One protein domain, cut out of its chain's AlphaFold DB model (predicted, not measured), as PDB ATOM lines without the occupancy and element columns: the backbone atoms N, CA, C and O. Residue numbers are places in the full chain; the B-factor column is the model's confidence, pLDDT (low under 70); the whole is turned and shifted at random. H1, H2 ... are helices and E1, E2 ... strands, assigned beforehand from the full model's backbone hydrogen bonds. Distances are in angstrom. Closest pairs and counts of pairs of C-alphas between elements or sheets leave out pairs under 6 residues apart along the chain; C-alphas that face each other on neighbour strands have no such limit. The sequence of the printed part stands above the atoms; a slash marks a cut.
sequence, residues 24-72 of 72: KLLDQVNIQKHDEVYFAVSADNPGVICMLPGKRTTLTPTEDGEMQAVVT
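What this domain is: This is residues 24 to 72 of the 72 residues of an uncharacterized protein of Mycolicibacterium mucogenicum (UniProt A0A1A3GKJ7). Two antiparallel strand hairpins, E1 with E2 and E3 with E4, spread from the tight E2 to E3 link as a loose V, and the short helix H1 lies off to one end of the outline. The printed part has 49 residues with one named helix and four named strands, in the order H1, E1, E2, E3, E4; the class is mostly strand. Each hairpin is a separate two-stranded antiparallel sheet. The whole is only just loose, close to compact, with a radius of gyration of the C-alphas of 11.8 A, and elongated, spanning 35 by 22 by 16 A.

Where its parts are: H1, residues 24 to 28, begins with C-alpha 24 at (-29.631, 37.098, 1.024) and is 6.5 A long. E1, residues 37 to 41, begins with C-alpha 37 at (-41.300, 35.235, 12.508); it and E2, residues 49 to 53, are each 13.5 A long. E3, residues 57 to 61, and E4, residues 67 to 71, are each 13.0 A long; E4 ends with C-alpha 71 at (-45.053, 45.719, 9.095).

How they stand to each other: In H1 every O i to N i+4 pair is within hydrogen-bond range. H1 is apart from E2, E3 and E4. In the hairpin of E1 and E2, directions 151 degrees apart, N 38 and O 52 are within hydrogen-bond range at 2.9 A, N 50 and O 40 at 2.8 A. E2 and E3 meet only through their link. The closest C-alphas of E1 and E4, those of Ala 40 and Ala 69, are 7.5 A apart. In the hairpin of E3 and E4, also at 151 degrees, N 58 and O 70 are within hydrogen-bond range at 2.8 A.

The domain as a whole: The two C-alphas farthest apart, those of Lys 24 and Glu 63, are 36.9 A apart. The printed part has no cut and no long link, and ends at the chain's last residue, Thr 72. The mean pLDDT of the printed part is 83.9, and no printed residue is under 70.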
ATOM      1  N   LYS A  24     -29.523  35.783   1.676       88.69
ATOM      2  CA  LYS A  24     -29.631  37.098   1.024       88.69
ATOM      3  C   LYS A  24     -31.043  37.694   1.107       88.69
ATOM      4  O   LYS A  24     -31.167  38.906   1.221       88.69
ATOM      5  N   LEU A  25     -32.089  36.865   1.045       86.56
ATOM      6  CA  LEU A  25     -33.473  37.330   1.170       86.56
ATOM      7  C   LEU A  25     -33.821  37.656   2.623       86.56
ATOM      8  O   LEU A  25     -34.486  38.654   2.871       86.56
ATOM      9  N   LEU A  26     -33.333  36.862   3.580       87.94
ATOM     10  CA  LEU A  26     -33.515  37.140   5.009       87.94
ATOM     11  C   LEU A  26     -32.841  38.455   5.421       87.94
ATOM     12  O   LEU A  26     -33.439  39.252   6.140       87.94
ATOM     13  N   ASP A  27     -31.642  38.724   4.897       88.62
ATOM     14  CA  ASP A  27     -30.909  39.967   5.156       88.62
ATOM     15  C   ASP A  27     -31.668  41.201   4.620       88.62
ATOM     16  O   ASP A  27     -31.674  42.245   5.270       88.62
ATOM     17  N   GLN A  28     -32.373  41.084   3.483       88.00
ATOM     18  CA  GLN A  28     -33.191  42.177   2.920       88.00
ATOM     19  C   GLN A  28     -34.358  42.584   3.825       88.00
ATOM     20  O   GLN A  28     -34.723  43.757   3.862       88.00
ATOM     21  N   VAL A  29     -34.928  41.628   4.560       84.56
ATOM     22  CA  VAL A  29     -36.021  41.866   5.515       84.56
ATOM     23  C   VAL A  29     -35.534  41.932   6.966       84.56
ATOM     24  O   VAL A  29     -36.343  41.971   7.890       84.56
ATOM     25  N   ASN A  30     -34.213  41.987   7.173       88.25
ATOM     26  CA  ASN A  30     -33.563  42.073   8.479       88.25
ATOM     27  C   ASN A  30     -33.998  40.963   9.460       88.25
ATOM     28  O   ASN A  30     -34.218  41.229  10.642       88.25
ATOM     29  N   ILE A  31     -34.123  39.730   8.962       89.12
ATOM     30  CA  ILE A  31     -34.367  38.529   9.769       89.12
ATOM     31  C   ILE A  31     -33.033  37.816   9.986       89.12
ATOM     32  O   ILE A  31     -32.374  37.401   9.034       89.12
ATOM     33  N   GLN A  32     -32.635  37.661  11.245       89.38
ATOM     34  CA  GLN A  32     -31.427  36.951  11.645       89.38
ATOM     35  C   GLN A  32     -31.743  35.542  12.147       89.38
ATOM     36  O   GLN A  32     -32.888  35.157  12.393       89.38
ATOM     37  N   LYS A  33     -30.693  34.732  12.302       84.75
ATOM     38  CA  LYS A  33     -30.823  33.403  12.898       84.75
ATOM     39  C   LYS A  33     -31.451  33.536  14.292       84.75
ATOM     40  O   LYS A  33     -30.971  34.335  15.089       84.75
ATOM     41  N   HIS A  34     -32.450  32.703  14.581       85.56
ATOM     42  CA  HIS A  34     -33.207  32.691  15.841       85.56
ATOM     43  C   HIS A  34     -34.177  33.863  16.051       85.56
ATOM     44  O   HIS A  34     -34.769  33.944  17.125       85.56
ATOM     45  N   ASP A  35     -34.381  34.735  15.060       88.31
ATOM     46  CA  ASP A  35     -35.472  35.706  15.140       88.31
ATOM     47  C   ASP A  35     -36.834  35.011  15.043       88.31
ATOM     48  O   ASP A  35     -37.024  34.054  14.287       88.31
ATOM     49  N   GLU A  36     -37.790  35.523  15.813       87.69
ATOM     50  CA  GLU A  36     -39.191  35.138  15.699       87.69
ATOM     51  C   GLU A  36     -39.781  35.692  14.398       87.69
ATOM     52  O   GLU A  36     -39.516  36.833  14.002       87.69
ATOM     53  N   VAL A  37     -40.596  34.873  13.737       87.75
ATOM     54  CA  VAL A  37     -41.300  35.235  12.508       87.75
ATOM     55  C   VAL A  37     -42.773  34.886  12.631       87.75
ATOM     56  O   VAL A  37     -43.135  33.878  13.239       87.75
ATOM     57  N   TYR A  38     -43.615  35.700  12.004       86.31
ATOM     58  CA  TYR A  38     -45.030  35.400  11.838       86.31
ATOM     59  C   TYR A  38     -45.306  34.931  10.416       86.31
ATOM     60  O   TYR A  38     -44.707  35.418   9.454       86.31
ATOM     61  N   PHE A  39     -46.243  33.996  10.296       85.50
ATOM     62  CA  PHE A  39     -46.756  33.531   9.017       85.50
ATOM     63  C   PHE A  39     -48.198  33.990   8.856       85.50
ATOM     64  O   PHE A  39     -49.015  33.812   9.757       85.50
ATOM     65  N   ALA A  40     -48.503  34.563   7.699       84.56
ATOM     66  CA  ALA A  40     -49.839  35.016   7.345       84.56
ATOM     67  C   ALA A  40     -50.171  34.592   5.915       84.56
ATOM     68  O   ALA A  40     -49.277  34.365   5.101       84.56
ATOM     69  N   VAL A  41     -51.455  34.497   5.593       84.88
ATOM     70  CA  VAL A  41     -51.912  34.297   4.214       84.88
ATOM     71  C   VAL A  41     -52.179  35.669   3.601       84.88
ATOM     72  O   VAL A  41     -52.752  36.533   4.261       84.88
ATOM     73  N   SER A  42     -51.751  35.892   2.357       81.81
ATOM     74  CA  SER A  42     -52.044  37.149   1.661       81.81
ATOM     75  C   SER A  42     -53.550  37.292   1.418       81.81
ATOM     76  O   SER A  42     -54.193  36.375   0.908       81.81
ATOM     77  N   ALA A  43     -54.097  38.465   1.753       80.31
ATOM     78  CA  ALA A  43     -55.490  38.807   1.472       80.31
ATOM     79  C   ALA A  43     -55.762  38.900  -0.040       80.31
ATOM     80  O   ALA A  43     -56.810  38.457  -0.510       80.31
ATOM     81  N   ASP A  44     -54.794  39.414  -0.805       84.12
ATOM     82  CA  ASP A  44     -54.900  39.565  -2.261       84.12
ATOM     83  C   ASP A  44     -54.746  38.227  -2.995       84.12
ATOM     84  O   ASP A  44     -55.355  38.002  -4.042       84.12
ATOM     85  N   ASN A  45     -53.921  37.323  -2.456       84.44
ATOM     86  CA  ASN A  45     -53.689  36.004  -3.030       84.44
ATOM     87  C   ASN A  45     -53.633  34.912  -1.947       84.44
ATOM     88  O   ASN A  45     -52.558  34.621  -1.415       84.44
ATOM     89  N   PRO A  46     -54.753  34.209  -1.692       80.50
ATOM     90  CA  PRO A  46     -54.829  33.155  -0.680       80.50
ATOM     91  C   PRO A  46     -53.912  31.942  -0.913       80.50
ATOM     92  O   PRO A  46     -53.812  31.075  -0.042       80.50
ATOM     93  N   GLY A  47     -53.281  31.835  -2.090       79.31
ATOM     94  CA  GLY A  47     -52.264  30.825  -2.394       79.31
ATOM     95  C   GLY A  47     -50.854  31.193  -1.918       79.31
ATOM     96  O   GLY A  47     -49.951  30.365  -2.019       79.31
ATOM     97  N   VAL A  48     -50.649  32.414  -1.412       81.06
ATOM     98  CA  VAL A  48     -49.351  32.921  -0.953       81.06
ATOM     99  C   VAL A  48     -49.307  32.965   0.571       81.06
ATOM    100  O   VAL A  48     -50.156  33.581   1.216       81.06
ATOM    101  N   ILE A  49     -48.270  32.344   1.137       84.38
ATOM    102  CA  ILE A  49     -47.914  32.466   2.552       84.38
ATOM    103  C   ILE A  49     -46.816  33.521   2.674       84.38
ATOM    104  O   ILE A  49     -45.730  33.377   2.113       84.38
ATOM    105  N   CYS A  50     -47.107  34.580   3.416       85.19
ATOM    106  CA  CYS A  50     -46.175  35.638   3.761       85.19
ATOM    107  C   CYS A  50     -45.420  35.270   5.042       85.19
ATOM    108  O   CYS A  50     -46.013  34.766   5.996       85.19
ATOM    109  N   MET A  51     -44.123  35.568   5.070       86.69
ATOM    110  CA  MET A  51     -43.273  35.461   6.255       86.69
ATOM    111  C   MET A  51     -42.841  36.865   6.667       86.69
ATOM    112  O   MET A  51     -42.307  37.609   5.843       86.69
ATOM    113  N   LEU A  52     -43.075  37.220   7.928       87.12
ATOM    114  CA  LEU A  52     -42.891  38.573   8.443       87.12
ATOM    115  C   LEU A  52     -41.952  38.560   9.662       87.12
ATOM    116  O   LEU A  52     -42.077  37.672  10.508       87.12
ATOM    117  N   PRO A  53     -41.027  39.526   9.792       88.69
ATOM    118  CA  PRO A  53     -40.174  39.652  10.974       88.69
ATOM    119  C   PRO A  53     -41.006  40.020  12.209       88.69
ATOM    120  O   PRO A  53     -41.631  41.082  12.234       88.69
ATOM    121  N   GLY A  54     -40.972  39.206  13.269       86.12
ATOM    122  CA  GLY A  54     -41.800  39.425  14.462       86.12
ATOM    123  C   GLY A  54     -41.541  40.776  15.135       86.12
ATOM    124  O   GLY A  54     -42.469  41.506  15.460       86.12
ATOM    125  N   LYS A  55     -40.269  41.192  15.207       85.06
ATOM    126  CA  LYS A  55     -39.844  42.476  15.801       85.06
ATOM    127  C   LYS A  55     -40.405  43.725  15.109       85.06
ATOM    128  O   LYS A  55     -40.372  44.797  15.703       85.06
ATOM    129  N   ARG A  56     -40.845  43.611  13.853       82.69
ATOM    130  CA  ARG A  56     -41.396  44.728  13.063       82.69
ATOM    131  C   ARG A  56     -42.849  44.507  12.681       82.69
ATOM    132  O   ARG A  56     -43.373  45.255  11.871       82.69
ATOM    133  N   THR A  57     -43.485  43.471  13.214       85.62
ATOM    134  CA  THR A  57     -44.854  43.131  12.849       85.62
ATOM    135  C   THR A  57     -45.759  43.371  14.038       85.62
ATOM    136  O   THR A  57     -45.603  42.750  15.085       85.62
ATOM    137  N   THR A  58     -46.729  44.259  13.858       85.38
ATOM    138  CA  THR A  58     -47.822  44.449  14.809       85.38
ATOM    139  C   THR A  58     -49.018  43.641  14.333       85.38
ATOM    140  O   THR A  58     -49.426  43.766  13.179       85.38
ATOM    141  N   LEU A  59     -49.574  42.808  15.212       83.69
ATOM    142  CA  LEU A  59     -50.814  42.084  14.951       83.69
ATOM    143  C   LEU A  59     -51.981  42.887  15.527       83.69
ATOM    144  O   LEU A  59     -52.051  43.103  16.737       83.69
ATOM    145  N   THR A  60     -52.889  43.333  14.667       84.12
ATOM    146  CA  THR A  60     -54.093  44.073  15.052       84.12
ATOM    147  C   THR A  60     -55.336  43.240  14.755       84.12
ATOM    148  O   THR A  60     -55.466  42.735  13.639       84.12
ATOM    149  N   PRO A  61     -56.265  43.076  15.710       83.31
ATOM    150  CA  PRO A  61     -57.538  42.426  15.432       83.31
ATOM    151  C   PRO A  61     -58.382  43.291  14.489       83.31
ATOM    152  O   PRO A  61     -58.425  44.515  14.614       83.31
ATOM    153  N   THR A  62     -59.050  42.642  13.548       80.25
ATOM    154  CA  THR A  62     -60.043  43.235  12.646       80.25
ATOM    155  C   THR A  62     -61.445  43.114  13.247       80.25
ATOM    156  O   THR A  62     -61.661  42.339  14.182       80.25
ATOM    157  N   GLU A  63     -62.409  43.871  12.714       78.12
ATOM    158  CA  GLU A  63     -63.807  43.858  13.180       78.12
ATOM    159  C   GLU A  63     -64.455  42.464  13.085       78.12
ATOM    160  O   GLU A  63     -65.287  42.113  13.920       78.12
ATOM    161  N   ASP A  64     -64.003  41.639  12.138       77.44
ATOM    162  CA  ASP A  64     -64.475  40.266  11.923       77.44
ATOM    163  C   ASP A  64     -63.765  39.225  12.817       77.44
ATOM    164  O   ASP A  64     -64.018  38.023  12.714       77.44
ATOM    165  N   GLY A  65     -62.870  39.662  13.711       72.31
ATOM    166  CA  GLY A  65     -62.120  38.795  14.626       72.31
ATOM    167  C   GLY A  65     -60.886  38.122  14.013       72.31
ATOM    168  O   GLY A  65     -60.230  37.323  14.685       72.31
ATOM    169  N   GLU A  66     -60.529  38.446  12.768       77.12
ATOM    170  CA  GLU A  66     -59.276  38.009  12.141       77.12
ATOM    171  C   GLU A  66     -58.099  38.892  12.591       77.12
ATOM    172  O   GLU A  66     -58.291  40.056  12.943       77.12
ATOM    173  N   MET A  67     -56.866  38.373  12.570       79.56
ATOM    174  CA  MET A  67     -55.668  39.177  12.850       79.56
ATOM    175  C   MET A  67     -55.064  39.724  11.556       79.56
ATOM    176  O   MET A  67     -54.712  38.962  10.657       79.56
ATOM    177  N   GLN A  68     -54.872  41.037  11.496       81.81
ATOM    178  CA  GLN A  68     -54.125  41.713  10.445       81.81
ATOM    179  C   GLN A  68     -52.690  41.967  10.907       81.81
ATOM    180  O   GLN A  68     -52.461  42.456  12.010       81.81
ATOM    181  N   ALA A  69     -51.718  41.649  10.054       80.81
ATOM    182  CA  ALA A  69     -50.314  41.943  10.304       80.81
ATOM    183  C   ALA A  69     -49.904  43.236   9.588       80.81
ATOM    184  O   ALA A  69     -50.047  43.345   8.369       80.81
ATOM    185  N   VAL A  70     -49.368  44.198  10.339       80.50
ATOM    186  CA  VAL A  70     -48.812  45.455   9.818       80.50
ATOM    187  C   VAL A  70     -47.310  45.459  10.067       80.50
ATOM    188  O   VAL A  70     -46.879  45.274  11.205       80.50
ATOM    189  N   VAL A  71     -46.519  45.652   9.009       80.44
ATOM    190  CA  VAL A  71     -45.053  45.719   9.095       80.44
ATOM    191  C   VAL A  71     -44.604  47.178   9.129       80.44
ATOM    192  O   VAL A  71     -44.999  47.946   8.251       80.44
ATOM    193  N   THR A  72     -43.788  47.537  10.119       74.56
ATOM    194  CA  THR A  72     -43.255  48.894  10.341       74.56
ATOM    195  C   THR A  72     -41.805  49.061   9.897       74.56
ATOM    196  O   THR A  72     -41.015  48.085   9.971       74.56
TER     197      THR A  72